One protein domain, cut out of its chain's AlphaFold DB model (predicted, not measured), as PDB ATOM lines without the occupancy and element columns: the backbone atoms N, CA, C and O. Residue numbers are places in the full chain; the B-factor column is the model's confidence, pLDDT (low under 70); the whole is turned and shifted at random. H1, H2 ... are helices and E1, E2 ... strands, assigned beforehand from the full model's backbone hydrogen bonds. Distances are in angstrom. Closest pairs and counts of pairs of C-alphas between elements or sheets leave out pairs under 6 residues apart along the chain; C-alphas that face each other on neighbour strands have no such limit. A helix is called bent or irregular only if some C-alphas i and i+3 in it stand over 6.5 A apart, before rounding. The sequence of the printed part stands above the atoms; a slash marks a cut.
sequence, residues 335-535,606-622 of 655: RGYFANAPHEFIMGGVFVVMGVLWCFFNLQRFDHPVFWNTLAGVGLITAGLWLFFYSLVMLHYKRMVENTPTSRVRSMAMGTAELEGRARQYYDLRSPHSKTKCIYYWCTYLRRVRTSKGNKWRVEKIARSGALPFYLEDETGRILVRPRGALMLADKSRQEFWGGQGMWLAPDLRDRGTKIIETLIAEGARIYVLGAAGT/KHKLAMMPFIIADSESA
ATOM      1  N   ARG A 335      -7.204  10.004  72.804       44.53
ATOM      2  CA  ARG A 335      -8.408  10.863  72.708       44.53
ATOM      3  C   ARG A 335      -8.301  11.968  71.643       44.53
ATOM      4  O   ARG A 335      -9.278  12.249  70.962       44.53
ATOM      5  N   GLY A 336      -7.119  12.548  71.452       46.88
ATOM      6  CA  GLY A 336      -6.835  13.543  70.420       46.88
ATOM      7  C   GLY A 336      -6.920  12.996  68.996       46.88
ATOM      8  O   GLY A 336      -7.236  13.749  68.074       46.88
ATOM      9  N   TYR A 337      -6.713  11.686  68.800       44.97
ATOM     10  CA  TYR A 337      -6.959  11.028  67.512       44.97
ATOM     11  C   TYR A 337      -8.399  11.266  67.052       44.97
ATOM     12  O   TYR A 337      -8.608  11.687  65.912       44.97
ATOM     13  N   PHE A 338      -9.339  11.086  67.984       42.88
ATOM     14  CA  PHE A 338     -10.776  11.197  67.766       42.88
ATOM     15  C   PHE A 338     -11.240  12.656  67.631       42.88
ATOM     16  O   PHE A 338     -11.966  12.962  66.692       42.88
ATOM     17  N   ALA A 339     -10.668  13.571  68.419       39.88
ATOM     18  CA  ALA A 339     -11.162  14.937  68.636       39.88
ATOM     19  C   ALA A 339     -11.297  15.886  67.420       39.88
ATOM     20  O   ALA A 339     -11.782  16.997  67.595       39.88
ATOM     21  N   ASN A 340     -10.833  15.542  66.209       39.06
ATOM     22  CA  ASN A 340     -10.834  16.483  65.068       39.06
ATOM     23  C   ASN A 340     -11.063  15.858  63.682       39.06
ATOM     24  O   ASN A 340     -10.822  16.519  62.672       39.06
ATOM     25  N   ALA A 341     -11.528  14.611  63.589       46.75
ATOM     26  CA  ALA A 341     -11.919  14.053  62.294       46.75
ATOM     27  C   ALA A 341     -13.416  13.691  62.278       46.75
ATOM     28  O   ALA A 341     -13.957  13.254  63.291       46.75
ATOM     29  N   PRO A 342     -14.096  13.783  61.122       46.84
ATOM     30  CA  PRO A 342     -15.532  13.510  60.974       46.84
ATOM     31  C   PRO A 342     -15.886  12.035  61.234       46.84
ATOM     32  O   PRO A 342     -17.046  11.642  61.202       46.84
ATOM     33  N   HIS A 343     -14.879  11.206  61.517       51.03
ATOM     34  CA  HIS A 343     -15.041   9.856  62.022       51.03
ATOM     35  C   HIS A 343     -15.669   9.762  63.419       51.03
ATOM     36  O   HIS A 343     -16.063   8.662  63.758       51.03
ATOM     37  N   GLU A 344     -15.802  10.830  64.221       46.81
ATOM     38  CA  GLU A 344     -16.484  10.719  65.530       46.81
ATOM     39  C   GLU A 344     -17.942  10.285  65.374       46.81
ATOM     40  O   GLU A 344     -18.409   9.398  66.084       46.81
ATOM     41  N   PHE A 345     -18.625  10.825  64.365       53.00
ATOM     42  CA  PHE A 345     -19.969  10.400  64.012       53.00
ATOM     43  C   PHE A 345     -19.952   8.961  63.486       53.00
ATOM     44  O   PHE A 345     -20.623   8.103  64.048       53.00
ATOM     45  N   ILE A 346     -19.145   8.657  62.459       53.97
ATOM     46  CA  ILE A 346     -19.103   7.315  61.840       53.97
ATOM     47  C   ILE A 346     -18.737   6.233  62.868       53.97
ATOM     48  O   ILE A 346     -19.363   5.182  62.898       53.97
ATOM     49  N   MET A 347     -17.751   6.492  63.729       54.31
ATOM     50  CA  MET A 347     -17.334   5.581  64.794       54.31
ATOM     51  C   MET A 347     -18.417   5.458  65.858       54.31
ATOM     52  O   MET A 347     -18.675   4.343  66.284       54.31
ATOM     53  N   GLY A 348     -19.088   6.548  66.247       60.75
ATOM     54  CA  GLY A 348     -20.250   6.497  67.138       60.75
ATOM     55  C   GLY A 348     -21.349   5.586  66.591       60.75
ATOM     56  O   GLY A 348     -21.782   4.669  67.281       60.75
ATOM     57  N   GLY A 349     -21.714   5.750  65.316       61.19
ATOM     58  CA  GLY A 349     -22.661   4.864  64.637       61.19
ATOM     59  C   GLY A 349     -22.177   3.416  64.564       61.19
ATOM     60  O   GLY A 349     -22.930   2.507  64.883       61.19
ATOM     61  N   VAL A 350     -20.907   3.182  64.224       64.12
ATOM     62  CA  VAL A 350     -20.313   1.834  64.188       64.12
ATOM     63  C   VAL A 350     -20.262   1.199  65.579       64.12
ATOM     64  O   VAL A 350     -20.505   0.005  65.682       64.12
ATOM     65  N   PHE A 351     -19.997   1.952  66.648       65.06
ATOM     66  CA  PHE A 351     -20.026   1.453  68.028       65.06
ATOM     67  C   PHE A 351     -21.447   1.139  68.492       65.06
ATOM     68  O   PHE A 351     -21.637   0.138  69.178       65.06
ATOM     69  N   VAL A 352     -22.443   1.928  68.084       66.12
ATOM     70  CA  VAL A 352     -23.861   1.624  68.324       66.12
ATOM     71  C   VAL A 352     -24.262   0.355  67.567       66.12
ATOM     72  O   VAL A 352     -24.785  -0.569  68.179       66.12
ATOM     73  N   VAL A 353     -23.924   0.244  66.278       67.94
ATOM     74  CA  VAL A 353     -24.177  -0.963  65.466       67.94
ATOM     75  C   VAL A 353     -23.454  -2.180  66.042       67.94
ATOM     76  O   VAL A 353     -24.050  -3.242  66.163       67.94
ATOM     77  N   MET A 354     -22.189  -2.042  66.443       69.44
ATOM     78  CA  MET A 354     -21.403  -3.116  67.055       69.44
ATOM     79  C   MET A 354     -21.921  -3.505  68.437       69.44
ATOM     80  O   MET A 354     -21.886  -4.683  68.766       69.44
ATOM     81  N   GLY A 355     -22.404  -2.554  69.240       68.75
ATOM     82  CA  GLY A 355     -23.047  -2.828  70.526       68.75
ATOM     83  C   GLY A 355     -24.361  -3.582  70.344       68.75
ATOM     84  O   GLY A 355     -24.599  -4.577  71.021       68.75
ATOM     85  N   VAL A 356     -25.160  -3.181  69.353       66.06
ATOM     86  CA  VAL A 356     -26.395  -3.870  68.961       66.06
ATOM     87  C   VAL A 356     -26.101  -5.277  68.426       66.06
ATOM     88  O   VAL A 356     -26.746  -6.233  68.847       66.06
ATOM     89  N   LEU A 357     -25.081  -5.440  67.575       66.25
ATOM     90  CA  LEU A 357     -24.624  -6.745  67.079       66.25
ATOM     91  C   LEU A 357     -24.031  -7.618  68.194       66.25
ATOM     92  O   LEU A 357     -24.227  -8.829  68.197       66.25
ATOM     93  N   TRP A 358     -23.320  -7.034  69.160       68.75
ATOM     94  CA  TRP A 358     -22.786  -7.764  70.309       68.75
ATOM     95  C   TRP A 358     -23.908  -8.269  71.222       68.75
ATOM     96  O   TRP A 358     -23.877  -9.435  71.616       68.75
ATOM     97  N   CYS A 359     -24.934  -7.450  71.482       62.94
ATOM     98  CA  CYS A 359     -26.161  -7.904  72.139       62.94
ATOM     99  C   CYS A 359     -26.861  -9.001  71.317       62.94
ATOM    100  O   CYS A 359     -27.275 -10.002  71.895       62.94
ATOM    101  N   PHE A 360     -26.904  -8.872  69.983       61.34
ATOM    102  CA  PHE A 360     -27.458  -9.873  69.059       61.34
ATOM    103  C   PHE A 360     -26.766 -11.241  69.122       61.34
ATOM    104  O   PHE A 360     -27.427 -12.274  69.133       61.34
ATOM    105  N   PHE A 361     -25.436 -11.276  69.216       64.75
ATOM    106  CA  PHE A 361     -24.691 -12.537  69.308       64.75
ATOM    107  C   PHE A 361     -24.682 -13.153  70.718       64.75
ATOM    108  O   PHE A 361     -24.489 -14.359  70.845       64.75
ATOM    109  N   ASN A 362     -24.905 -12.364  71.776       63.66
ATOM    110  CA  ASN A 362     -24.935 -12.838  73.173       63.66
ATOM    111  C   ASN A 362     -26.362 -13.040  73.719       63.66
ATOM    112  O   ASN A 362     -26.559 -13.253  74.913       63.66
ATOM    113  N   LEU A 363     -27.354 -13.001  72.834       57.69
ATOM    114  CA  LEU A 363     -28.781 -12.931  73.147       57.69
ATOM    115  C   LEU A 363     -29.343 -14.215  73.788       57.69
ATOM    116  O   LEU A 363     -30.320 -14.155  74.526       57.69
ATOM    117  N   GLN A 364     -28.677 -15.361  73.601       56.16
ATOM    118  CA  GLN A 364     -29.015 -16.640  74.253       56.16
ATOM    119  C   GLN A 364     -28.671 -16.694  75.755       56.16
ATOM    120  O   GLN A 364     -28.899 -17.716  76.397       56.16
ATOM    121  N   ARG A 365     -28.082 -15.632  76.317       60.56
ATOM    122  CA  ARG A 365     -27.584 -15.596  77.701       60.56
ATOM    123  C   ARG A 365     -28.435 -14.754  78.653       60.56
ATOM    124  O   ARG A 365     -28.070 -14.641  79.817       60.56
ATOM    125  N   PHE A 366     -29.525 -14.160  78.163       63.81
ATOM    126  CA  PHE A 366     -30.383 -13.254  78.925       63.81
ATOM    127  C   PHE A 366     -31.803 -13.811  79.093       63.81
ATOM    128  O   PHE A 366     -32.358 -14.385  78.159       63.81
ATOM    129  N   ASP A 367     -32.413 -13.554  80.253       64.50
ATOM    130  CA  ASP A 367     -33.684 -14.156  80.693       64.50
ATOM    131  C   ASP A 367     -34.933 -13.743  79.873       64.50
ATOM    132  O   ASP A 367     -35.993 -14.352  80.001       64.50
ATOM    133  N   HIS A 368     -34.825 -12.747  78.978       73.81
ATOM    134  CA  HIS A 368     -35.933 -12.258  78.140       73.81
ATOM    135  C   HIS A 368     -35.533 -12.071  76.661       73.81
ATOM    136  O   HIS A 368     -35.248 -10.948  76.230       73.81
ATOM    137  N   PRO A 369     -35.545 -13.135  75.837       73.44
ATOM    138  CA  PRO A 369     -35.058 -13.080  74.454       73.44
ATOM    139  C   PRO A 369     -35.894 -12.163  73.547       73.44
ATOM    140  O   PRO A 369     -35.351 -11.509  72.659       73.44
ATOM    141  N   VAL A 370     -37.206 -12.054  73.795       79.56
ATOM    142  CA  VAL A 370     -38.111 -11.176  73.031       79.56
ATOM    143  C   VAL A 370     -37.729  -9.704  73.218       79.56
ATOM    144  O   VAL A 370     -37.579  -8.987  72.236       79.56
ATOM    145  N   PHE A 371     -37.487  -9.266  74.458       80.12
ATOM    146  CA  PHE A 371     -37.090  -7.888  74.772       80.12
ATOM    147  C   PHE A 371     -35.742  -7.500  74.142       80.12
ATOM    148  O   PHE A 371     -35.589  -6.420  73.578       80.12
ATOM    149  N   TRP A 372     -34.749  -8.389  74.203       76.88
ATOM    150  CA  TRP A 372     -33.433  -8.097  73.632       76.88
ATOM    151  C   TRP A 372     -33.442  -8.079  72.101       76.88
ATOM    152  O   TRP A 372     -32.753  -7.256  71.497       76.88
ATOM    153  N   ASN A 373     -34.253  -8.925  71.464       77.81
ATOM    154  CA  ASN A 373     -34.402  -8.909  70.011       77.81
ATOM    155  C   ASN A 373     -35.150  -7.662  69.516       77.81
ATOM    156  O   ASN A 373     -34.782  -7.105  68.482       77.81
ATOM    157  N   THR A 374     -36.160  -7.183  70.245       83.69
ATOM    158  CA  THR A 374     -36.876  -5.950  69.879       83.69
ATOM    159  C   THR A 374     -35.976  -4.732  70.026       83.69
ATOM    160  O   THR A 374     -35.896  -3.913  69.108       83.69
ATOM    161  N   LEU A 375     -35.210  -4.662  71.117       82.31
ATOM    162  CA  LEU A 375     -34.196  -3.630  71.323       82.31
ATOM    163  C   LEU A 375     -33.126  -3.655  70.221       82.31
ATOM    164  O   LEU A 375     -32.745  -2.603  69.709       82.31
ATOM    165  N   ALA A 376     -32.672  -4.844  69.811       80.38
ATOM    166  CA  ALA A 376     -31.707  -4.987  68.726       80.38
ATOM    167  C   ALA A 376     -32.282  -4.547  67.367       80.38
ATOM    168  O   ALA A 376     -31.616  -3.821  66.628       80.38
ATOM    169  N   GLY A 377     -33.527  -4.918  67.049       84.31
ATOM    170  CA  GLY A 377     -34.211  -4.499  65.820       84.31
ATOM    171  C   GLY A 377     -34.390  -2.981  65.727       84.31
ATOM    172  O   GLY A 377     -34.019  -2.375  64.722       84.31
ATOM    173  N   VAL A 378     -34.861  -2.344  66.805       86.75
ATOM    174  CA  VAL A 378     -34.965  -0.875  66.901       86.75
ATOM    175  C   VAL A 378     -33.581  -0.216  66.825       86.75
ATOM    176  O   VAL A 378     -33.407   0.801  66.147       86.75
ATOM    177  N   GLY A 379     -32.567  -0.813  67.456       83.00
ATOM    178  CA  GLY A 379     -31.178  -0.358  67.385       83.00
ATOM    179  C   GLY A 379     -30.608  -0.379  65.962       83.00
ATOM    180  O   GLY A 379     -29.961   0.578  65.540       83.00
ATOM    181  N   LEU A 380     -30.891  -1.427  65.183       84.69
ATOM    182  CA  LEU A 380     -30.469  -1.521  63.781       84.69
ATOM    183  C   LEU A 380     -31.182  -0.490  62.898       84.69
ATOM    184  O   LEU A 380     -30.533   0.155  62.076       84.69
ATOM    185  N   ILE A 381     -32.488  -0.279  63.088       87.12
ATOM    186  CA  ILE A 381     -33.250   0.731  62.335       87.12
ATOM    187  C   ILE A 381     -32.716   2.135  62.615       87.12
ATOM    188  O   ILE A 381     -32.422   2.884  61.684       87.12
ATOM    189  N   THR A 382     -32.551   2.490  63.890       85.31
ATOM    190  CA  THR A 382     -32.048   3.814  64.288       85.31
ATOM    191  C   THR A 382     -30.632   4.055  63.770       85.31
ATOM    192  O   THR A 382     -30.361   5.117  63.209       85.31
ATOM    193  N   ALA A 383     -29.747   3.060  63.858       83.31
ATOM    194  CA  ALA A 383     -28.402   3.159  63.309       83.31
ATOM    195  C   ALA A 383     -28.376   3.246  61.771       83.31
ATOM    196  O   ALA A 383     -27.608   4.034  61.215       83.31
ATOM    197  N   GLY A 384     -29.226   2.480  61.079       85.88
ATOM    198  CA  GLY A 384     -29.352   2.519  59.622       85.88
ATOM    199  C   GLY A 384     -29.858   3.871  59.113       85.88
ATOM    200  O   GLY A 384     -29.254   4.460  58.214       85.88
ATOM    201  N   LEU A 385     -30.900   4.422  59.746       88.06
ATOM    202  CA  LEU A 385     -31.407   5.768  59.455       88.06
ATOM    203  C   LEU A 385     -30.350   6.841  59.726       88.06
ATOM    204  O   LEU A 385     -30.154   7.746  58.915       88.06
ATOM    205  N   TRP A 386     -29.625   6.720  60.836       84.38
ATOM    206  CA  TRP A 386     -28.559   7.649  61.188       84.38
ATOM    207  C   TRP A 386     -27.426   7.657  60.140       84.38
ATOM    208  O   TRP A 386     -27.018   8.729  59.684       84.38
ATOM    209  N   LEU A 387     -26.984   6.482  59.669       84.00
ATOM    210  CA  LEU A 387     -26.012   6.352  58.571       84.00
ATOM    211  C   LEU A 387     -26.534   6.957  57.258       84.00
ATOM    212  O   LEU A 387     -25.782   7.631  56.547       84.00
ATOM    213  N   PHE A 388     -27.817   6.753  56.953       87.06
ATOM    214  CA  PHE A 388     -28.464   7.297  55.761       87.06
ATOM    215  C   PHE A 388     -28.480   8.833  55.764       87.06
ATOM    216  O   PHE A 388     -27.987   9.452  54.816       87.06
ATOM    217  N   PHE A 389     -28.953   9.467  56.843       85.56
ATOM    218  CA  PHE A 389     -28.953  10.932  56.961       85.56
ATOM    219  C   PHE A 389     -27.537  11.512  56.935       85.56
ATOM    220  O   PHE A 389     -27.289  12.517  56.267       85.56
ATOM    221  N   TYR A 390     -26.581  10.855  57.593       83.12
ATOM    222  CA  TYR A 390     -25.178  11.256  57.531       83.12
ATOM    223  C   TYR A 390     -24.631  11.211  56.093       83.12
ATOM    224  O   TYR A 390     -23.898  12.108  55.668       83.12
ATOM    225  N   SER A 391     -25.032  10.212  55.302       85.56
ATOM    226  CA  SER A 391     -24.665  10.129  53.888       85.56
ATOM    227  C   SER A 391     -25.218  11.294  53.058       85.56
ATOM    228  O   SER A 391     -24.529  11.787  52.159       85.56
ATOM    229  N   LEU A 392     -26.420  11.791  53.375       87.00
ATOM    230  CA  LEU A 392     -26.982  12.983  52.729       87.00
ATOM    231  C   LEU A 392     -26.169  14.245  53.047       87.00
ATOM    232  O   LEU A 392     -25.940  15.059  52.154       87.00
ATOM    233  N   VAL A 393     -25.655  14.382  54.274       83.00
ATOM    234  CA  VAL A 393     -24.743  15.482  54.640       83.00
ATOM    235  C   VAL A 393     -23.439  15.402  53.839       83.00
ATOM    236  O   VAL A 393     -22.982  16.408  53.299       83.00
ATOM    237  N   MET A 394     -22.856  14.208  53.690       81.50
ATOM    238  CA  MET A 394     -21.651  14.021  52.866       81.50
ATOM    239  C   MET A 394     -21.908  14.337  51.387       81.50
ATOM    240  O   MET A 394     -21.064  14.950  50.732       81.50
ATOM    241  N   LEU A 395     -23.080  13.960  50.863       85.25
ATOM    242  CA  LEU A 395     -23.500  14.309  49.505       85.25
ATOM    243  C   LEU A 395     -23.677  15.823  49.339       85.25
ATOM    244  O   LEU A 395     -23.277  16.376  48.317       85.25
ATOM    245  N   HIS A 396     -24.237  16.499  50.343       85.12
ATOM    246  CA  HIS A 396     -24.355  17.954  50.356       85.12
ATOM    247  C   HIS A 396     -22.976  18.625  50.318       85.12
ATOM    248  O   HIS A 396     -22.761  19.518  49.505       85.12
ATOM    249  N   TYR A 397     -22.011  18.140  51.106       84.06
ATOM    250  CA  TYR A 397     -20.633  18.647  51.074       84.06
ATOM    251  C   TYR A 397     -19.955  18.405  49.728       84.06
ATOM    252  O   TYR A 397     -19.292  19.302  49.221       84.06
ATOM    253  N   LYS A 398     -20.161  17.228  49.121       86.44
ATOM    254  CA  LYS A 398     -19.672  16.934  47.769       86.44
ATOM    255  C   LYS A 398     -20.221  17.943  46.759       86.44
ATOM    256  O   LYS A 398     -19.440  18.535  46.029       86.44
ATOM    257  N   ARG A 399     -21.538  18.177  46.762       86.62
ATOM    258  CA  ARG A 399     -22.181  19.149  45.864       86.62
ATOM    259  C   ARG A 399     -21.712  20.577  46.117       86.62
ATOM    260  O   ARG A 399     -21.583  21.333  45.171       86.62
ATOM    261  N   MET A 400     -21.459  20.957  47.369       84.19
ATOM    262  CA  MET A 400     -20.914  22.280  47.681       84.19
ATOM    263  C   MET A 400     -19.522  22.475  47.091       84.19
ATOM    264  O   MET A 400     -19.277  23.526  46.517       84.19
ATOM    265  N   VAL A 401     -18.646  21.475  47.199       85.81
ATOM    266  CA  VAL A 401     -17.325  21.508  46.553       85.81
ATOM    267  C   VAL A 401     -17.486  21.578  45.029       85.81
ATOM    268  O   VAL A 401     -16.934  22.467  44.412       85.81
ATOM    269  N   GLU A 402     -18.318  20.720  44.431       87.06
ATOM    270  CA  GLU A 402     -18.516  20.676  42.968       87.06
ATOM    271  C   GLU A 402     -19.156  21.948  42.381       87.06
ATOM    272  O   GLU A 402     -18.905  22.290  41.230       87.06
ATOM    273  N   ASN A 403     -20.005  22.636  43.148       87.75
ATOM    274  CA  ASN A 403     -20.753  23.802  42.676       87.75
ATOM    275  C   ASN A 403     -20.089  25.142  43.036       87.75
ATOM    276  O   ASN A 403     -20.614  26.187  42.648       87.75
ATOM    277  N   THR A 404     -18.996  25.146  43.805       85.88
ATOM    278  CA  THR A 404     -18.303  26.387  44.178       85.88
ATOM    279  C   THR A 404     -17.140  26.618  43.217       85.88
ATOM    280  O   THR A 404     -16.215  25.819  43.198       85.88
ATOM    281  N   PRO A 405     -17.135  27.697  42.417       86.81
ATOM    282  CA  PRO A 405     -16.015  27.970  41.528       86.81
ATOM    283  C   PRO A 405     -14.782  28.439  42.314       86.81
ATOM    284  O   PRO A 405     -14.881  29.297  43.202       86.81
ATOM    285  N   THR A 406     -13.604  27.945  41.931       89.00
ATOM    286  CA  THR A 406     -12.324  28.394  42.482       89.00
ATOM    287  C   THR A 406     -12.104  29.879  42.182       89.00
ATOM    288  O   THR A 406     -12.045  30.314  41.031       89.00
ATOM    289  N   SER A 407     -11.981  30.680  43.233       90.31
ATOM    290  CA  SER A 407     -11.764  32.123  43.169       90.31
ATOM    291  C   SER A 407     -10.284  32.475  43.344       90.31
ATOM    292  O   SER A 407      -9.507  31.727  43.934       90.31
ATOM    293  N   ARG A 408      -9.886  33.655  42.857       90.25
ATOM    294  CA  ARG A 408      -8.569  34.250  43.136       90.25
ATOM    295  C   ARG A 408      -8.621  35.050  44.435       90.25
ATOM    296  O   ARG A 408      -9.643  35.664  44.734       90.25
ATOM    297  N   VAL A 409      -7.517  35.122  45.173       89.12
ATOM    298  CA  VAL A 409      -7.400  35.834  46.457       89.12
ATOM    299  C   VAL A 409      -7.845  37.292  46.334       89.12
ATOM    300  O   VAL A 409      -8.564  37.787  47.200       89.12
ATOM    301  N   ARG A 410      -7.459  37.982  45.252       86.62
ATOM    302  CA  ARG A 410      -7.811  39.395  45.026       86.62
ATOM    303  C   ARG A 410      -9.304  39.626  44.771       86.62
ATOM    304  O   ARG A 410      -9.807  40.690  45.113       86.62
ATOM    305  N   SER A 411      -9.990  38.672  44.145       85.50
ATOM    306  CA  SER A 411     -11.381  38.814  43.683       85.50
ATOM    307  C   SER A 411     -12.346  37.869  44.402       85.50
ATOM    308  O   SER A 411     -13.438  37.595  43.912       85.50
ATOM    309  N   MET A 412     -11.927  37.335  45.545       89.31
ATOM    310  CA  MET A 412     -12.715  36.448  46.383       89.31
ATOM    311  C   MET A 412     -13.919  37.195  46.976       89.31
ATOM    312  O   MET A 412     -13.753  38.229  47.627       89.31
ATOM    313  N   ALA A 413     -15.123  36.640  46.818       84.19
ATOM    314  CA  ALA A 413     -16.321  37.175  47.457       84.19
ATOM    315  C   ALA A 413     -16.290  36.972  48.983       84.19
ATOM    316  O   ALA A 413     -15.787  35.966  49.485       84.19
ATOM    317  N   MET A 414     -16.854  37.920  49.738       87.81
ATOM    318  CA  MET A 414     -17.087  37.730  51.174       87.81
ATOM    319  C   MET A 414     -18.171  36.664  51.377       87.81
ATOM    320  O   MET A 414     -19.210  36.710  50.723       87.81
ATOM    321  N   GLY A 415     -17.950  35.717  52.290       86.00
ATOM    322  CA  GLY A 415     -18.800  34.534  52.448       86.00
ATOM    323  C   GLY A 415     -18.087  33.255  52.020       86.00
ATOM    324  O   GLY A 415     -16.896  33.103  52.264       86.00
ATOM    325  N   THR A 416     -18.805  32.291  51.448       88.25
ATOM    326  CA  THR A 416     -18.201  31.023  51.013       88.25
ATOM    327  C   THR A 416     -17.269  31.260  49.836       88.25
ATOM    328  O   THR A 416     -17.695  31.766  48.802       88.25
ATOM    329  N   ALA A 417     -16.012  30.870  49.997       90.81
ATOM    330  CA  ALA A 417     -14.998  30.999  48.975       90.81
ATOM    331  C   ALA A 417     -14.155  29.731  48.892       90.81
ATOM    332  O   ALA A 417     -13.750  29.159  49.910       90.81
ATOM    333  N   GLU A 418     -13.872  29.344  47.658       92.56
ATOM    334  CA  GLU A 418     -12.926  28.302  47.315       92.56
ATOM    335  C   GLU A 418     -11.656  28.943  46.768       92.56
ATOM    336  O   GLU A 418     -11.729  29.737  45.835       92.56
ATOM    337  N   LEU A 419     -10.504  28.609  47.341       92.81
ATOM    338  CA  LEU A 419      -9.204  29.095  46.896       92.81
ATOM    339  C   LEU A 419      -8.223  27.935  46.725       92.81
ATOM    340  O   LEU A 419      -8.164  27.023  47.554       92.81
ATOM    341  N   GLU A 420      -7.364  28.045  45.717       92.69
ATOM    342  CA  GLU A 420      -6.189  27.196  45.549       92.69
ATOM    343  C   GLU A 420      -4.926  28.063  45.530       92.69
ATOM    344  O   GLU A 420      -4.862  29.088  44.854       92.69
ATOM    345  N   GLY A 421      -3.899  27.663  46.279       91.81
ATOM    346  CA  GLY A 421      -2.656  28.424  46.345       91.81
ATOM    347  C   GLY A 421      -1.538  27.691  47.069       91.81
ATOM    348  O   GLY A 421      -1.710  26.585  47.578       91.81
ATOM    349  N   ARG A 422      -0.354  28.297  47.119       93.38
ATOM    350  CA  ARG A 422       0.796  27.797  47.875       93.38
ATOM    351  C   ARG A 422       0.669  28.182  49.344       93.38
ATOM    352  O   ARG A 422       0.468  29.344  49.686       93.38
ATOM    353  N   ALA A 423       0.837  27.204  50.222       92.06
ATOM    354  CA  ALA A 423       0.861  27.435  51.654       92.06
ATOM    355  C   ALA A 423       2.176  28.095  52.090       92.06
ATOM    356  O   ALA A 423       3.263  27.603  51.787       92.06
ATOM    357  N   ARG A 424       2.087  29.177  52.855       90.69
ATOM    358  CA  ARG A 424       3.213  29.909  53.439       90.69
ATOM    359  C   ARG A 424       3.075  29.964  54.951       90.69
ATOM    360  O   ARG A 424       1.973  30.052  55.495       90.69
ATOM    361  N   GLN A 425       4.202  29.901  55.643       87.00
ATOM    362  CA  GLN A 425       4.216  29.838  57.098       87.00
ATOM    363  C   GLN A 425       3.831  31.186  57.732       87.00
ATOM    364  O   GLN A 425       4.270  32.242  57.286       87.00
ATOM    365  N   TYR A 426       3.007  31.155  58.781       83.19
ATOM    366  CA  TYR A 426       2.782  32.318  59.655       83.19
ATOM    367  C   TYR A 426       3.736  32.297  60.863       83.19
ATOM    368  O   TYR A 426       4.251  33.332  61.282       83.19
ATOM    369  N   TYR A 427       3.982  31.099  61.403       79.19
ATOM    370  CA  TYR A 427       4.956  30.805  62.457       79.19
ATOM    371  C   TYR A 427       6.112  29.972  61.879       79.19
ATOM    372  O   TYR A 427       5.861  29.214  60.946       79.19
ATOM    373  N   ASP A 428       7.338  30.063  62.423       83.88
ATOM    374  CA  ASP A 428       8.478  29.196  62.024       83.88
ATOM    375  C   ASP A 428       8.266  27.776  62.570       83.88
ATOM    376  O   ASP A 428       8.902  27.333  63.530       83.88
ATOM    377  N   LEU A 429       7.274  27.086  62.013       82.75
ATOM    378  CA  LEU A 429       6.901  25.743  62.411       82.75
ATOM    379  C   LEU A 429       7.757  24.735  61.646       82.75
ATOM    380  O   LEU A 429       7.772  24.676  60.413       82.75
ATOM    381  N   ARG A 430       8.444  23.889  62.411       83.88
ATOM    382  CA  ARG A 430       9.265  22.800  61.889       83.88
ATOM    383  C   ARG A 430       8.759  21.479  62.419       83.88
ATOM    384  O   ARG A 430       8.400  21.371  63.592       83.88
ATOM    385  N   SER A 431       8.755  20.479  61.550       82.19
ATOM    386  CA  SER A 431       8.365  19.130  61.921       82.19
ATOM    387  C   SER A 431       9.299  18.582  63.021       82.19
ATOM    388  O   SER A 431      10.506  18.873  63.008       82.19
ATOM    389  N   PRO A 432       8.783  17.831  64.012       75.25
ATOM    390  CA  PRO A 432       9.583  17.377  65.144       75.25
ATOM    391  C   PRO A 432      10.771  16.515  64.728       75.25
ATOM    392  O   PRO A 432      11.860  16.700  65.282       75.25
ATOM    393  N   HIS A 433      10.570  15.628  63.749       77.06
ATOM    394  CA  HIS A 433      11.576  14.665  63.327       77.06
ATOM    395  C   HIS A 433      12.349  15.193  62.127       77.06
ATOM    396  O   HIS A 433      13.504  15.565  62.295       77.06
ATOM    397  N   SER A 434      11.741  15.323  60.944       74.75
ATOM    398  CA  SER A 434      12.489  15.735  59.742       74.75
ATOM    399  C   SER A 434      13.065  17.156  59.780       74.75
ATOM    400  O   SER A 434      13.875  17.495  58.920       74.75
ATOM    401  N   LYS A 435      12.678  17.994  60.758       80.69
ATOM    402  CA  LYS A 435      13.040  19.423  60.858       80.69
ATOM    403  C   LYS A 435      12.697  20.225  59.597       80.69
ATOM    404  O   LYS A 435      13.254  21.301  59.362       80.69
ATOM    405  N   THR A 436      11.752  19.718  58.812       81.62
ATOM    406  CA  THR A 436      11.258  20.332  57.583       81.62
ATOM    407  C   THR A 436      10.342  21.496  57.948       81.62
ATOM    408  O   THR A 436       9.491  21.357  58.828       81.62
ATOM    409  N   LYS A 437      10.495  22.643  57.275       88.25
ATOM    410  CA  LYS A 437       9.564  23.772  57.410       88.25
ATOM    411  C   LYS A 437       8.180  23.360  56.902       88.25
ATOM    412  O   LYS A 437       8.044  22.889  55.771       88.25
ATOM    413  N   CYS A 438       7.159  23.515  57.734       88.19
ATOM    414  CA  CYS A 438       5.812  23.025  57.452       88.19
ATOM    415  C   CYS A 438       4.747  23.956  58.033       88.19
ATOM    416  O   CYS A 438       4.997  24.635  59.020       88.19
ATOM    417  N   ILE A 439       3.542  23.956  57.460       87.81
ATOM    418  CA  ILE A 439       2.391  24.694  58.020       87.81
ATOM    419  C   ILE A 439       1.585  23.852  59.017       87.81
ATOM    420  O   ILE A 439       0.923  24.385  59.904       87.81
ATOM    421  N   TYR A 440       1.633  22.531  58.855       87.44
ATOM    422  CA  TYR A 440       0.897  21.562  59.651       87.44
ATOM    423  C   TYR A 440       1.653  20.237  59.633       87.44
ATOM    424  O   TYR A 440       2.168  19.829  58.587       87.44
ATOM    425  N   TYR A 441       1.702  19.561  60.777       86.12
ATOM    426  CA  TYR A 441       2.213  18.199  60.864       86.12
ATOM    427  C   TYR A 441       1.365  17.349  61.807       86.12
ATOM    428  O   TYR A 441       0.787  17.834  62.786       86.12
ATOM    429  N   TRP A 442       1.360  16.048  61.537       85.38
ATOM    430  CA  TRP A 442       0.923  15.011  62.456       85.38
ATOM    431  C   TRP A 442       2.026  13.953  62.584       85.38
ATOM    432  O   TRP A 442       2.777  13.680  61.648       85.38
ATOM    433  N   CYS A 443       2.172  13.369  63.761       83.69
ATOM    434  CA  CYS A 443       3.146  12.322  64.031       83.69
ATOM    435  C   CYS A 443       2.433  11.193  64.760       83.69
ATOM    436  O   CYS A 443       1.840  11.421  65.812       83.69
ATOM    437  N   THR A 444       2.495   9.985  64.208       85.94
ATOM    438  CA  THR A 444       1.952   8.776  64.832       85.94
ATOM    439  C   THR A 444       3.102   7.915  65.326       85.94
ATOM    440  O   THR A 444       3.911   7.438  64.527       85.94
ATOM    441  N   TYR A 445       3.157   7.701  66.636       84.31
ATOM    442  CA  TYR A 445       4.162   6.887  67.306       84.31
ATOM    443  C   TYR A 445       3.593   5.484  67.512       84.31
ATOM    444  O   TYR A 445       2.559   5.305  68.163       84.31
ATOM    445  N   LEU A 446       4.246   4.487  66.924       86.38
ATOM    446  CA  LEU A 446       3.854   3.083  66.955       86.38
ATOM    447  C   LEU A 446       4.909   2.277  67.700       86.38
ATOM    448  O   LEU A 446       6.096   2.385  67.402       86.38
ATOM    449  N   ARG A 447       4.475   1.387  68.586       85.50
ATOM    450  CA  ARG A 447       5.348   0.440  69.274       85.50
ATOM    451  C   ARG A 447       5.008  -0.992  68.899       85.50
ATOM    452  O   ARG A 447       3.841  -1.364  68.762       85.50
ATOM    453  N   ARG A 448       6.037  -1.811  68.722       84.81
ATOM    454  CA  ARG A 448       5.926  -3.238  68.444       84.81
ATOM    455  C   ARG A 448       5.608  -3.970  69.741       84.81
ATOM    456  O   ARG A 448       6.411  -3.983  70.667       84.81
ATOM    457  N   VAL A 449       4.440  -4.602  69.789       84.81
ATOM    458  CA  VAL A 449       3.980  -5.409  70.923       84.81
ATOM    459  C   VAL A 449       3.911  -6.872  70.494       84.81
ATOM    460  O   VAL A 449       3.456  -7.189  69.389       84.81
ATOM    461  N   ARG A 450       4.381  -7.770  71.364       79.00
ATOM    462  CA  ARG A 450       4.299  -9.218  71.158       79.00
ATOM    463  C   ARG A 450       2.945  -9.714  71.670       79.00
ATOM    464  O   ARG A 450       2.601  -9.487  72.824       79.00
ATOM    465  N   THR A 451       2.192 -10.378  70.806       77.38
ATOM    466  CA  THR A 451       0.892 -10.993  71.101       77.38
ATOM    467  C   THR A 451       1.010 -12.509  70.916       77.38
ATOM    468  O   THR A 451       1.910 -12.980  70.219       77.38
ATOM    469  N   SER A 452       0.085 -13.288  71.486       74.94
ATOM    470  CA  SER A 452       0.008 -14.750  71.304       74.94
ATOM    471  C   SER A 452      -0.019 -15.194  69.832       74.94
ATOM    472  O   SER A 452       0.478 -16.263  69.508       74.94
ATOM    473  N   LYS A 453      -0.536 -14.348  68.928       78.25
ATOM    474  CA  LYS A 453      -0.608 -14.580  67.472       78.25
ATOM    475  C   LYS A 453       0.535 -13.935  66.662       78.25
ATOM    476  O   LYS A 453       0.431 -13.829  65.446       78.25
ATOM    477  N   GLY A 454       1.599 -13.451  67.312       80.81
ATOM    478  CA  GLY A 454       2.750 -12.812  66.657       80.81
ATOM    479  C   GLY A 454       2.952 -11.339  67.030       80.81
ATOM    480  O   GLY A 454       2.467 -10.860  68.052       80.81
ATOM    481  N   ASN A 455       3.712 -10.602  66.217       80.62
ATOM    482  CA  ASN A 455       4.045  -9.198  66.487       80.62
ATOM    483  C   ASN A 455       3.016  -8.253  65.854       80.62
ATOM    484  O   ASN A 455       2.739  -8.369  64.663       80.62
ATOM    485  N   LYS A 456       2.499  -7.280  66.616       84.62
ATOM    486  CA  LYS A 456       1.580  -6.243  66.118       84.62
ATOM    487  C   LYS A 456       2.080  -4.850  66.498       84.62
ATOM    488  O   LYS A 456       2.617  -4.651  67.585       84.62
ATOM    489  N   TRP A 457       1.880  -3.881  65.612       83.56
ATOM    490  CA  TRP A 457       2.138  -2.471  65.898       83.56
ATOM    491  C   TRP A 457       0.941  -1.855  66.623       83.56
ATOM    492  O   TRP A 457      -0.202  -2.018  66.193       83.56
ATOM    493  N   ARG A 458       1.199  -1.162  67.731       83.19
ATOM    494  CA  ARG A 458       0.199  -0.462  68.541       83.19
ATOM    495  C   ARG A 458       0.523   1.026  68.559       83.19
ATOM    496  O   ARG A 458       1.673   1.384  68.783       83.19
ATOM    497  N   VAL A 459      -0.477   1.878  68.336       83.56
ATOM    498  CA  VAL A 459      -0.325   3.335  68.478       83.56
ATOM    499  C   VAL A 459      -0.171   3.666  69.960       83.56
ATOM    500  O   VAL A 459      -1.012   3.273  70.766       83.56
ATOM    501  N   GLU A 460       0.904   4.361  70.308       80.62
ATOM    502  CA  GLU A 460       1.218   4.774  71.679       80.62
ATOM    503  C   GLU A 460       0.885   6.251  71.892       80.62
ATOM    504  O   GLU A 460       0.220   6.617  72.860       80.62
ATOM    505  N   LYS A 461       1.294   7.098  70.944       78.31
ATOM    506  CA  LYS A 461       1.138   8.549  71.018       78.31
ATOM    507  C   LYS A 461       0.842   9.121  69.640       78.31
ATOM    508  O   LYS A 461       1.301   8.597  68.624       78.31
ATOM    509  N   ILE A 462       0.096  10.219  69.612       78.31
ATOM    510  CA  ILE A 462      -0.088  11.039  68.418       78.31
ATOM    511  C   ILE A 462       0.238  12.477  68.804       78.31
ATOM    512  O   ILE A 462      -0.226  12.958  69.828       78.31
ATOM    513  N   ALA A 463       1.065  13.150  68.012       77.12
ATOM    514  CA  ALA A 463       1.379  14.563  68.204       77.12
ATOM    515  C   ALA A 463       0.940  15.351  66.971       77.12
ATOM    516  O   ALA A 463       1.129  14.889  65.845       77.12
ATOM    517  N   ARG A 464       0.350  16.530  67.170       79.94
ATOM    518  CA  ARG A 464      -0.094  17.416  66.087       79.94
ATOM    519  C   ARG A 464       0.410  18.829  66.345       79.94
ATOM    520  O   ARG A 464       0.504  19.246  67.494       79.94
ATOM    521  N   SER A 465       0.661  19.590  65.283       76.19
ATOM    522  CA  SER A 465       1.037  21.006  65.404       76.19
ATOM    523  C   SER A 465      -0.074  21.898  65.975       76.19
ATOM    524  O   SER A 465       0.185  23.035  66.352       76.19
ATOM    525  N   GLY A 466      -1.318  21.411  66.000       74.38
ATOM    526  CA  GLY A 466      -2.499  22.204  66.333       74.38
ATOM    527  C   GLY A 466      -3.001  23.048  65.155       74.38
ATOM    528  O   GLY A 466      -2.445  23.025  64.055       74.38
ATOM    529  N   ALA A 467      -4.092  23.784  65.382       75.44
ATOM    530  CA  ALA A 467      -4.747  24.620  64.373       75.44
ATOM    531  C   ALA A 467      -4.080  26.003  64.250       75.44
ATOM    532  O   ALA A 467      -4.693  27.034  64.544       75.44
ATOM    533  N   LEU A 468      -2.813  26.016  63.838       84.75
ATOM    534  CA  LEU A 468      -2.041  27.245  63.670       84.75
ATOM    535  C   LEU A 468      -2.420  27.977  62.376       84.75
ATOM    536  O   LEU A 468      -2.581  27.334  61.343       84.75
ATOM    537  N   PRO A 469      -2.562  29.313  62.400       87.19
ATOM    538  CA  PRO A 469      -2.788  30.089  61.190       87.19
ATOM    539  C   PRO A 469      -1.629  29.937  60.200       87.19
ATOM    540  O   PRO A 469      -0.481  29.758  60.599       87.19
ATOM    541  N   PHE A 470      -1.932  30.057  58.913       91.69
ATOM    542  CA  PHE A 470      -0.953  30.072  57.825       91.69
ATOM    543  C   PHE A 470      -1.431  31.009  56.711       91.69
ATOM    544  O   PHE A 470      -2.595  31.409  56.687       91.69
ATOM    545  N   TYR A 471      -0.538  31.390  55.802       91.56
ATOM    546  CA  TYR A 471      -0.889  32.189  54.632       91.56
ATOM    547  C   TYR A 471      -1.130  31.283  53.424       91.56
ATOM    548  O   TYR A 471      -0.401  30.317  53.216       91.56
ATOM    549  N   LEU A 472      -2.137  31.603  52.623       93.50
ATOM    550  CA  LEU A 472      -2.347  31.017  51.305       93.50
ATOM    551  C   LEU A 472      -1.995  32.075  50.261       93.50
ATOM    552  O   LEU A 472      -2.525  33.182  50.316       93.50
ATOM    553  N   GLU A 473      -1.074  31.748  49.364       93.44
ATOM    554  CA  GLU A 473      -0.561  32.641  48.327       93.44
ATOM    555  C   GLU A 473      -0.941  32.101  46.946       93.44
ATOM    556  O   GLU A 473      -0.585  30.973  46.598       93.44
ATOM    557  N   ASP A 474      -1.656  32.900  46.164       91.44
ATOM    558  CA  ASP A 474      -1.921  32.636  44.753       91.44
ATOM    559  C   ASP A 474      -1.179  33.661  43.875       91.44
ATOM    560  O   ASP A 474      -0.365  34.447  44.358       91.44
ATOM    561  N   GLU A 475      -1.436  33.658  42.568       89.25
ATOM    562  CA  GLU A 475      -0.817  34.611  41.634       89.25
ATOM    563  C   GLU A 475      -1.258  36.067  41.868       89.25
ATOM    564  O   GLU A 475      -0.617  37.000  41.388       89.25
ATOM    565  N   THR A 476      -2.362  36.288  42.586       86.81
ATOM    566  CA  THR A 476      -2.978  37.608  42.755       86.81
ATOM    567  C   THR A 476      -2.705  38.267  44.099       86.81
ATOM    568  O   THR A 476      -2.812  39.498  44.192       86.81
ATOM    569  N   GLY A 477      -2.366  37.482  45.122       87.38
ATOM    570  CA  GLY A 477      -2.053  37.964  46.457       87.38
ATOM    571  C   GLY A 477      -1.950  36.862  47.510       87.38
ATOM    572  O   GLY A 477      -1.840  35.671  47.228       87.38
ATOM    573  N   ARG A 478      -1.985  37.288  48.776       90.06
ATOM    574  CA  ARG A 478      -1.890  36.422  49.958       90.06
ATOM    575  C   ARG A 478      -3.058  36.651  50.904       90.06
ATOM    576  O   ARG A 478      -3.413  37.795  51.182       90.06
ATOM    577  N   ILE A 479      -3.599  35.577  51.467       91.69
ATOM    578  CA  ILE A 479      -4.677  35.622  52.460       91.69
ATOM    579  C   ILE A 479      -4.322  34.815  53.705       91.69
ATOM    580  O   ILE A 479      -3.609  33.817  53.636       91.69
ATOM    581  N   LEU A 480      -4.800  35.255  54.871       92.00
ATOM    582  CA  LEU A 480      -4.618  34.526  56.122       92.00
ATOM    583  C   LEU A 480      -5.686  33.436  56.260       92.00
ATOM    584  O   LEU A 480      -6.877  33.720  56.209       92.00
ATOM    585  N   VAL A 481      -5.279  32.203  56.530       92.19
ATOM    586  CA  VAL A 481      -6.185  31.089  56.825       92.19
ATOM    587  C   VAL A 481      -6.070  30.735  58.301       92.19
ATOM    588  O   VAL A 481      -4.976  30.544  58.832       92.19
ATOM    589  N   ARG A 482      -7.211  30.637  58.988       90.56
ATOM    590  CA  ARG A 482      -7.304  30.148  60.368       90.56
ATOM    591  C   ARG A 482      -7.933  28.755  60.379       90.56
ATOM    592  O   ARG A 482      -9.157  28.661  60.365       90.56
ATOM    593  N   PRO A 483      -7.142  27.673  60.474       86.50
ATOM    594  CA  PRO A 483      -7.628  26.304  60.266       86.50
ATOM    595  C   PRO A 483      -8.446  25.711  61.422       86.50
ATOM    596  O   PRO A 483      -8.733  24.515  61.438       86.50
ATOM    597  N   ARG A 484      -8.817  26.502  62.433       83.62
ATOM    598  CA  ARG A 484      -9.549  25.980  63.589       83.62
ATOM    599  C   ARG A 484     -10.939  25.504  63.161       83.62
ATOM    600  O   ARG A 484     -11.737  26.286  62.652       83.62
ATOM    601  N   GLY A 485     -11.218  24.223  63.397       74.69
ATOM    602  CA  GLY A 485     -12.457  23.573  62.971       74.69
ATOM    603  C   GLY A 485     -12.510  23.237  61.477       74.69
ATOM    604  O   GLY A 485     -13.601  22.958  60.986       74.69
ATOM    605  N   ALA A 486     -11.372  23.291  60.775       81.38
ATOM    606  CA  ALA A 486     -11.248  22.803  59.409       81.38
ATOM    607  C   ALA A 486     -11.157  21.278  59.379       81.38
ATOM    608  O   ALA A 486     -10.472  20.657  60.195       81.38
ATOM    609  N   LEU A 487     -11.779  20.689  58.369       77.06
ATOM    610  CA  LEU A 487     -11.568  19.316  57.974       77.06
ATOM    611  C   LEU A 487     -10.249  19.215  57.196       77.06
ATOM    612  O   LEU A 487     -10.188  19.569  56.021       77.06
ATOM    613  N   MET A 488      -9.202  18.728  57.863       77.50
ATOM    614  CA  MET A 488      -7.890  18.489  57.256       77.50
ATOM    615  C   MET A 488      -7.895  17.167  56.480       77.50
ATOM    616  O   MET A 488      -7.981  16.091  57.071       77.50
ATOM    617  N   LEU A 489      -7.802  17.249  55.155       73.88
ATOM    618  CA  LEU A 489      -7.692  16.116  54.225       73.88
ATOM    619  C   LEU A 489      -6.422  16.189  53.366       73.88
ATOM    620  O   LEU A 489      -6.342  15.479  52.359       73.88
ATOM    621  N   ALA A 490      -5.485  17.060  53.745       71.56
ATOM    622  CA  ALA A 490      -4.229  17.303  53.053       71.56
ATOM    623  C   ALA A 490      -3.095  16.443  53.632       71.56
ATOM    624  O   ALA A 490      -2.720  16.630  54.790       71.56
ATOM    625  N   ASP A 491      -2.531  15.552  52.817       69.44
ATOM    626  CA  ASP A 491      -1.400  14.680  53.143       69.44
ATOM    627  C   ASP A 491      -0.374  14.703  51.992       69.44
ATOM    628  O   ASP A 491      -0.380  13.857  51.098       69.44
ATOM    629  N   LYS A 492       0.553  15.673  52.010       70.00
ATOM    630  CA  LYS A 492       1.540  15.857  50.925       70.00
ATOM    631  C   LYS A 492       2.802  15.024  51.071       70.00
ATOM    632  O   LYS A 492       3.331  14.523  50.083       70.00
ATOM    633  N   SER A 493       3.336  14.945  52.284       76.81
ATOM    634  CA  SER A 493       4.604  14.271  52.542       76.81
ATOM    635  C   SER A 493       4.448  13.349  53.730       76.81
ATOM    636  O   SER A 493       4.143  13.803  54.832       76.81
ATOM    637  N   ARG A 494       4.636  12.052  53.485       82.88
ATOM    638  CA  ARG A 494       4.629  11.009  54.503       82.88
ATOM    639  C   ARG A 494       6.023  10.419  54.595       82.88
ATOM    640  O   ARG A 494       6.546   9.897  53.614       82.88
ATOM    641  N   GLN A 495       6.604  10.496  55.778       81.25
ATOM    642  CA  GLN A 495       7.933   9.994  56.074       81.25
ATOM    643  C   GLN A 495       7.837   8.972  57.201       81.25
ATOM    644  O   GLN A 495       7.109   9.156  58.179       81.25
ATOM    645  N   GLU A 496       8.544   7.859  57.040       83.69
ATOM    646  CA  GLU A 496       8.592   6.799  58.038       83.69
ATOM    647  C   GLU A 496       9.985   6.739  58.658       83.69
ATOM    648  O   GLU A 496      10.992   6.655  57.958       83.69
ATOM    649  N   PHE A 497      10.025   6.744  59.985       77.75
ATOM    650  CA  PHE A 497      11.240   6.616  60.769       77.75
ATOM    651  C   PHE A 497      11.167   5.342  61.600       77.75
ATOM    652  O   PHE A 497      10.183   5.091  62.301       77.75
ATOM    653  N   TRP A 498      12.220   4.539  61.537       75.31
ATOM    654  CA  TRP A 498      12.333   3.310  62.311       75.31
ATOM    655  C   TRP A 498      13.248   3.526  63.514       75.31
ATOM    656  O   TRP A 498      14.310   4.153  63.424       75.31
ATOM    657  N   GLY A 499      12.825   2.992  64.653       61.47
ATOM    658  CA  GLY A 499      13.585   2.979  65.889       61.47
ATOM    659  C   GLY A 499      14.917   2.260  65.696       61.47
ATOM    660  O   GLY A 499      14.998   1.220  65.042       61.47
ATOM    661  N   GLY A 500      15.987   2.853  66.216       54.09
ATOM    662  CA  GLY A 500      17.360   2.393  65.987       54.09
ATOM    663  C   GLY A 500      18.016   2.857  64.676       54.09
ATOM    664  O   GLY A 500      19.234   2.735  64.567       54.09
ATOM    665  N   GLN A 501      17.275   3.434  63.718       45.06
ATOM    666  CA  GLN A 501      17.830   4.003  62.473       45.06
ATOM    667  C   GLN A 501      17.993   5.538  62.535       45.06
ATOM    668  O   GLN A 501      18.700   6.122  61.718       45.06
ATOM    669  N   GLY A 502      17.401   6.194  63.542       44.19
ATOM    670  CA  GLY A 502      17.379   7.652  63.693       44.19
ATOM    671  C   GLY A 502      17.600   8.119  65.131       44.19
ATOM    672  O   GLY A 502      16.693   8.673  65.743       44.19
ATOM    673  N   MET A 503      18.810   7.932  65.670       43.19
ATOM    674  CA  MET A 503      19.154   8.339  67.046       43.19
ATOM    675  C   MET A 503      19.119   9.868  67.276       43.19
ATOM    676  O   MET A 503      19.101  10.314  68.416       43.19
ATOM    677  N   TRP A 504      19.065  10.673  66.205       44.50
ATOM    678  CA  TRP A 504      19.129  12.145  66.246       44.50
ATOM    679  C   TRP A 504      17.781  12.859  66.042       44.50
ATOM    680  O   TRP A 504      17.711  14.074  66.210       44.50
ATOM    681  N   LEU A 505      16.718  12.138  65.664       42.84
ATOM    682  CA  LEU A 505      15.435  12.742  65.263       42.84
ATOM    683  C   LEU A 505      14.440  12.879  66.431       42.84
ATOM    684  O   LEU A 505      13.550  13.723  66.359       42.84
ATOM    685  N   ALA A 506      14.568  12.069  67.495       45.91
ATOM    686  CA  ALA A 506      13.843  12.220  68.766       45.91
ATOM    687  C   ALA A 506      14.315  11.212  69.839       45.91
ATOM    688  O   ALA A 506      14.671  10.086  69.485       45.91
ATOM    689  N   PRO A 507      14.231  11.549  71.144       52.47
ATOM    690  CA  PRO A 507      14.464  10.606  72.250       52.47
ATOM    691  C   PRO A 507      13.598   9.336  72.163       52.47
ATOM    692  O   PRO A 507      14.051   8.255  72.537       52.47
ATOM    693  N   ASP A 508      12.391   9.459  71.601       50.34
ATOM    694  CA  ASP A 508      11.394   8.385  71.473       50.34
ATOM    695  C   ASP A 508      11.786   7.282  70.458       50.34
ATOM    696  O   ASP A 508      11.197   6.202  70.455       50.34
ATOM    697  N   LEU A 509      12.810   7.501  69.615       55.00
ATOM    698  CA  LEU A 509      13.303   6.537  68.605       55.00
ATOM    699  C   LEU A 509      14.424   5.602  69.108       55.00
ATOM    700  O   LEU A 509      15.037   4.886  68.309       55.00
ATOM    701  N   ARG A 510      14.715   5.602  70.419       57.66
ATOM    702  CA  ARG A 510      15.761   4.760  71.041       57.66
ATOM    703  C   ARG A 510      15.428   3.262  71.018       57.66
ATOM    704  O   ARG A 510      16.333   2.441  70.889       57.66
ATOM    705  N   ASP A 511      14.152   2.899  71.120       63.97
ATOM    706  CA  ASP A 511      13.703   1.502  71.096       63.97
ATOM    707  C   ASP A 511      13.611   0.999  69.639       63.97
ATOM    708  O   ASP A 511      12.911   1.585  68.813       63.97
ATOM    709  N   ARG A 512      14.297  -0.109  69.304       64.50
ATOM    710  CA  ARG A 512      14.216  -0.766  67.974       64.50
ATOM    711  C   ARG A 512      12.804  -1.267  67.653       64.50
ATOM    712  O   ARG A 512      12.503  -1.596  66.506       64.50
ATOM    713  N   GLY A 513      11.948  -1.361  68.668       72.12
ATOM    714  CA  GLY A 513      10.531  -1.659  68.544       72.12
ATOM    715  C   GLY A 513       9.653  -0.455  68.203       72.12
ATOM    716  O   GLY A 513       8.445  -0.647  68.127       72.12
ATOM    717  N   THR A 514      10.191   0.751  68.003       78.69
ATOM    718  CA  THR A 514       9.388   1.949  67.702       78.69
ATOM    719  C   THR A 514       9.376   2.256  66.203       78.69
ATOM    720  O   THR A 514      10.388   2.137  65.521       78.69
ATOM    721  N   LYS A 515       8.230   2.665  65.667       84.19
ATOM    722  CA  LYS A 515       8.059   3.209  64.317       84.19
ATOM    723  C   LYS A 515       7.349   4.550  64.443       84.19
ATOM    724  O   LYS A 515       6.310   4.632  65.086       84.19
ATOM    725  N   ILE A 516       7.875   5.587  63.812       83.25
ATOM    726  CA  ILE A 516       7.224   6.894  63.746       83.25
ATOM    727  C   ILE A 516       6.816   7.160  62.306       83.25
ATOM    728  O   ILE A 516       7.594   6.958  61.378       83.25
ATOM    729  N   ILE A 517       5.579   7.601  62.124       85.44
ATOM    730  CA  ILE A 517       5.052   8.035  60.833       85.44
ATOM    731  C   ILE A 517       4.755   9.522  60.965       85.44
ATOM    732  O   ILE A 517       3.845   9.911  61.697       85.44
ATOM    733  N   GLU A 518       5.540  10.338  60.277       85.38
ATOM    734  CA  GLU A 518       5.363  11.783  60.201       85.38
ATOM    735  C   GLU A 518       4.649  12.108  58.889       85.38
ATOM    736  O   GLU A 518       5.122  11.738  57.815       85.38
ATOM    737  N   THR A 519       3.504  12.782  58.970       87.06
ATOM    738  CA  THR A 519       2.841  13.362  57.795       87.06
ATOM    739  C   THR A 519       2.802  14.867  57.963       87.06
ATOM    740  O   THR A 519       2.412  15.359  59.022       87.06
ATOM    741  N   LEU A 520       3.218  15.606  56.941       88.00
ATOM    742  CA  LEU A 520       3.294  17.062  56.994       88.00
ATOM    743  C   LEU A 520       2.836  17.717  55.693       88.00
ATOM    744  O   LEU A 520       2.900  17.130  54.608       88.00
ATOM    745  N   ILE A 521       2.419  18.975  55.824       89.19
ATOM    746  CA  ILE A 521       2.199  19.895  54.713       89.19
ATOM    747  C   ILE A 521       3.385  20.857  54.697       89.19
ATOM    748  O   ILE A 521       3.503  21.737  55.556       89.19
ATOM    749  N   ALA A 522       4.297  20.643  53.750       88.50
ATOM    750  CA  ALA A 522       5.506  21.443  53.611       88.50
ATOM    751  C   ALA A 522       5.180  22.891  53.219       88.50
ATOM    752  O   ALA A 522       4.166  23.172  52.576       88.50
ATOM    753  N   GLU A 523       6.068  23.814  53.578       88.44
ATOM    754  CA  GLU A 523       6.015  25.171  53.042       88.44
ATOM    755  C   GLU A 523       6.101  25.154  51.502       88.44
ATOM    756  O   GLU A 523       6.871  24.396  50.914       88.44
ATOM    757  N   GLY A 524       5.284  25.970  50.839       88.94
ATOM    758  CA  GLY A 524       5.173  26.039  49.381       88.94
ATOM    759  C   GLY A 524       4.266  24.974  48.754       88.94
ATOM    760  O   GLY A 524       4.030  25.015  47.544       88.94
ATOM    761  N   ALA A 525       3.722  24.038  49.540       89.50
ATOM    762  CA  ALA A 525       2.768  23.051  49.047       89.50
ATOM    763  C   ALA A 525       1.502  23.732  48.498       89.50
ATOM    764  O   ALA A 525       0.891  24.546  49.187       89.50
ATOM    765  N   ARG A 526       1.081  23.371  47.278       91.50
ATOM    766  CA  ARG A 526      -0.237  23.772  46.753       91.50
ATOM    767  C   ARG A 526      -1.361  23.120  47.551       91.50
ATOM    768  O   ARG A 526      -1.388  21.899  47.620       91.50
ATOM    769  N   ILE A 527      -2.250  23.891  48.145       92.19
ATOM    770  CA  ILE A 527      -3.374  23.378  48.923       92.19
ATOM    771  C   ILE A 527      -4.668  24.031  48.457       92.19
ATOM    772  O   ILE A 527      -4.683  25.179  48.012       92.19
ATOM    773  N   TYR A 528      -5.739  23.270  48.607       91.75
ATOM    774  CA  TYR A 528      -7.111  23.670  48.373       91.75
ATOM    775  C   TYR A 528      -7.749  24.074  49.704       91.75
ATOM    776  O   TYR A 528      -7.632  23.342  50.695       91.75
ATOM    777  N   VAL A 529      -8.431  25.218  49.734       92.50
ATOM    778  CA  VAL A 529      -9.132  25.735  50.912       92.50
ATOM    779  C   VAL A 529     -10.542  26.164  50.518       92.50
ATOM    780  O   VAL A 529     -10.715  27.109  49.759       92.50
ATOM    781  N   LEU A 530     -11.549  25.520  51.109       90.94
ATOM    782  CA  LEU A 530     -12.951  25.928  51.029       90.94
ATOM    783  C   LEU A 530     -13.398  26.402  52.403       90.94
ATOM    784  O   LEU A 530     -13.365  25.616  53.350       90.94
ATOM    785  N   GLY A 531     -13.821  27.656  52.535       91.25
ATOM    786  CA  GLY A 531     -14.243  28.203  53.823       91.25
ATOM    787  C   GLY A 531     -14.959  29.542  53.725       91.25
ATOM    788  O   GLY A 531     -15.299  30.003  52.643       91.25
ATOM    789  N   ALA A 532     -15.193  30.171  54.880       90.56
ATOM    790  CA  ALA A 532     -15.819  31.484  54.938       90.56
ATOM    791  C   ALA A 532     -14.752  32.585  54.932       90.56
ATOM    792  O   ALA A 532     -14.027  32.772  55.917       90.56
ATOM    793  N   ALA A 533     -14.684  33.310  53.825       90.31
ATOM    794  CA  ALA A 533     -13.986  34.568  53.671       90.31
ATOM    795  C   ALA A 533     -14.683  35.678  54.460       90.31
ATOM    796  O   ALA A 533     -15.897  35.874  54.371       90.31
ATOM    797  N   GLY A 534     -13.910  36.436  55.224       87.19
ATOM    798  CA  GLY A 534     -14.387  37.644  55.876       87.19
ATOM    799  C   GLY A 534     -13.231  38.542  56.278       87.19
ATOM    800  O   GLY A 534     -12.064  38.199  56.099       87.19
ATOM    801  N   THR A 535     -13.551  39.684  56.867       83.94
ATOM    802  CA  THR A 535     -12.544  40.583  57.423       83.94
ATOM    803  C   THR A 535     -12.315  40.280  58.901       83.94
ATOM    804  O   THR A 535     -13.208  39.869  59.653       83.94
ATOM    805  N   LYS A 606     -13.711  29.090  59.719       84.88
ATOM    806  CA  LYS A 606     -14.974  28.350  59.798       84.88
ATOM    807  C   LYS A 606     -16.161  29.320  59.766       84.88
ATOM    808  O   LYS A 606     -16.151  30.337  60.466       84.88
ATOM    809  N   HIS A 607     -17.184  28.995  58.978       79.69
ATOM    810  CA  HIS A 607     -18.420  29.773  58.945       79.69
ATOM    811  C   HIS A 607     -19.104  29.758  60.320       79.69
ATOM    812  O   HIS A 607     -19.040  28.770  61.052       79.69
ATOM    813  N   LYS A 608     -19.828  30.832  60.658       74.00
ATOM    814  CA  LYS A 608     -20.688  30.864  61.857       74.00
ATOM    815  C   LYS A 608     -21.860  29.872  61.783       74.00
ATOM    816  O   LYS A 608     -22.393  29.488  62.815       74.00
ATOM    817  N   LEU A 609     -22.249  29.461  60.572       72.69
ATOM    818  CA  LEU A 609     -23.295  28.466  60.350       72.69
ATOM    819  C   LEU A 609     -22.638  27.090  60.407       72.69
ATOM    820  O   LEU A 609     -21.798  26.775  59.568       72.69
ATOM    821  N   ALA A 610     -23.026  26.284  61.395       63.03
ATOM    822  CA  ALA A 610     -22.387  25.001  61.689       63.03
ATOM    823  C   ALA A 610     -22.437  23.997  60.522       63.03
ATOM    824  O   ALA A 610     -21.562  23.139  60.432       63.03
ATOM    825  N   MET A 611     -23.430  24.125  59.638       67.06
ATOM    826  CA  MET A 611     -23.645  23.235  58.494       67.06
ATOM    827  C   MET A 611     -22.683  23.486  57.328       67.06
ATOM    828  O   MET A 611     -22.522  22.597  56.501       67.06
ATOM    829  N   MET A 612     -22.033  24.652  57.245       75.88
ATOM    830  CA  MET A 612     -21.144  24.964  56.122       75.88
ATOM    831  C   MET A 612     -19.783  24.274  56.294       75.88
ATOM    832  O   MET A 612     -19.156  24.422  57.353       75.88
ATOM    833  N   PRO A 613     -19.293  23.549  55.275       79.69
ATOM    834  CA  PRO A 613     -18.016  22.867  55.360       79.69
ATOM    835  C   PRO A 613     -16.865  23.880  55.386       79.69
ATOM    836  O   PRO A 613     -16.859  24.874  54.664       79.69
ATOM    837  N   PHE A 614     -15.867  23.607  56.222       86.56
ATOM    838  CA  PHE A 614     -14.569  24.272  56.170       86.56
ATOM    839  C   PHE A 614     -13.530  23.189  55.913       86.56
ATOM    840  O   PHE A 614     -13.315  22.347  56.782       86.56
ATOM    841  N   ILE A 615     -12.956  23.144  54.713       87.12
ATOM    842  CA  ILE A 615     -12.134  22.026  54.236       87.12
ATOM    843  C   ILE A 615     -10.776  22.554  53.792       87.12
ATOM    844  O   ILE A 615     -10.690  23.561  53.093       87.12
ATOM    845  N   ILE A 616      -9.720  21.848  54.188       88.38
ATOM    846  CA  ILE A 616      -8.357  22.067  53.706       88.38
ATOM    847  C   ILE A 616      -7.852  20.734  53.159       88.38
ATOM    848  O   ILE A 616      -7.851  19.736  53.880       88.38
ATOM    849  N   ALA A 617      -7.435  20.692  51.896       86.81
ATOM    850  CA  ALA A 617      -7.037  19.452  51.234       86.81
ATOM    851  C   ALA A 617      -5.924  19.645  50.200       86.81
ATOM    852  O   ALA A 617      -5.502  20.762  49.918       86.81
ATOM    853  N   ASP A 618      -5.453  18.532  49.634       84.62
ATOM    854  CA  ASP A 618      -4.407  18.544  48.607       84.62
ATOM    855  C   ASP A 618      -4.920  19.002  47.243       84.62
ATOM    856  O   ASP A 618      -4.228  19.743  46.550       84.62
ATOM    857  N   SER A 619      -6.109  18.533  46.856       83.88
ATOM    858  CA  SER A 619      -6.783  18.894  45.611       83.88
ATOM    859  C   SER A 619      -8.293  18.704  45.726       83.88
ATOM    860  O   SER A 619      -8.771  17.863  46.496       83.88
ATOM    861  N   GLU A 620      -9.032  19.448  44.910       84.81
ATOM    862  CA  GLU A 620     -10.490  19.363  44.779       84.81
ATOM    863  C   GLU A 620     -10.941  17.936  44.403       84.81
ATOM    864  O   GLU A 620     -11.702  17.285  45.126       84.81
ATOM    865  N   SER A 621     -10.366  17.376  43.334       81.81
ATOM    866  CA  SER A 621     -10.704  16.042  42.819       81.81
ATOM    867  C   SER A 621     -10.466  14.916  43.832       81.81
ATOM    868  O   SER A 621     -11.239  13.953  43.910       81.81
ATOM    869  N   ALA A 622      -9.422  15.029  44.660       78.88
ATOM    870  CA  ALA A 622      -9.137  14.049  45.700       78.88
ATOM    871  C   ALA A 622     -10.207  14.062  46.802       78.88
ATOM    872  O   ALA A 622     -10.569  12.991  47.303       78.88
TER     873      ALA A 622
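AT A GLANCE: This is residues 335 to 535 and 606 to 622 of the 655 residues of the protein "EF-hand domain-containing protein" of Desulfosalsimonas propionicica (UniProt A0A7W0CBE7). A body made of one six-stranded sheet, E5 E4 E1 E9 E10 E6, bent back on itself, has two long arms spreading from it like an open V. One arm is the helical hairpin of H2 and H3, and the other is a twisted four-stranded sheet, E3 E2 E8 E7, that only partly faces the body. The printed part has 218 residues with three named helices followed along the chain by ten named strands, of the mixed class, helices and strands. The six-stranded sheet is mixed, and the four-stranded one is antiparallel throughout. The whole is loose, with a radius of gyration of the C-alphas of 22.1 A, and flat, spanning 70 by 49 by 25 A.

IN THESE COORDINATES: In the six-stranded sheet, E1 is residues 415 to 425, 23.9 A long, from C-alpha 415 at (-18.800, 34.534, 52.448). E4 is residues 470 to 473, E5 478 to 481 and E6 487 to 489; E9, residues 526 to 535, is 23.4 A long, and E10 is residues 615 to 617. E1 bends by 86 degrees at residue 422, and E9 by 77 degrees at residue 531. In the other sheet E2, residues 438 to 451, is 37.0 A long and E3, residues 454 to 464, 30.4 A. E7 is residues 493 to 498, 16.6 A, and E8 residues 514 to 522, 24.4 A. H1 is residues 335 to 338; H2, residues 343 to 361, is 25.4 A long. H3, residues 369 to 403, is 50.7 A long, from (-35.058, -13.080, 74.454) to (-20.753, 23.802, 42.676).

HOW THE PARTS SIT: The strongly twisted six-stranded sheet is a folded sheet, one sheet bent back into two leaves that face each other: E5 and E4 face E9, E10 and E6, with E1 as the hinge. The pairing of E1 is staggered: its residues 415 to 422 pair with E9, N 417 to O 531 at 2.9 A, and its residues 422 to 425 with E4, N 424 to O 471 at 2.8 A. E4 and E5 form a hairpin, N 472 to O 479 at 2.8 A. E9 is antiparallel to E10, N 530 to O 615 at 2.9 A, and E10 is parallel to E6, N 489 to O 616 at 2.8 A. With the sheet E3 E2 E8 E7 it makes a sandwich, two sheets face to face, their facing parts 10.5 A centre to centre and the strands of the one at 66 degrees to those of the other. There, E2 and E3 form a hairpin, N 445 to O 461 at 2.9 A; E2 is antiparallel to E8, N 444 to O 517 at 2.9 A; and E7 and E8 form a hairpin, N 495 to O 518 at 2.8 A. H3 only grazes the six-stranded sheet with residues 397 to 401, the closest C-alphas of H3 and E9 being those of Val 401 and Leu 530, 7.7 A apart. H2 and H3 form a helical hairpin and touch, H3 with residues 372 to 387 alone, at a shallow tilt of 22 degrees, opposite ways; their closest C-alphas, of Val 356 and Ala 376, are 5.4 A apart. H1 only grazes the sheet E3 E2 E8 E7 with residues 335 to 337. In H2 and H3 every O i to N i+4 pair is within hydrogen-bond range; H1 is too short for such a pair.

THE WHOLE: The two farthest C-alphas, of Asp 367 and Thr 476, are 71.1 A apart. Residues 536 to 605 are not printed, and C-alphas 535 and 606 are 12.7 A apart across the cut. The links H3 to E1, E1 to E2 and E7 to E8 are long. Residues 450 to 455 stand free. The mean pLDDT of the printed part is 77.9; it is under 70 at residues 335 to 367, 491, 499 to 512 and 610 to 611.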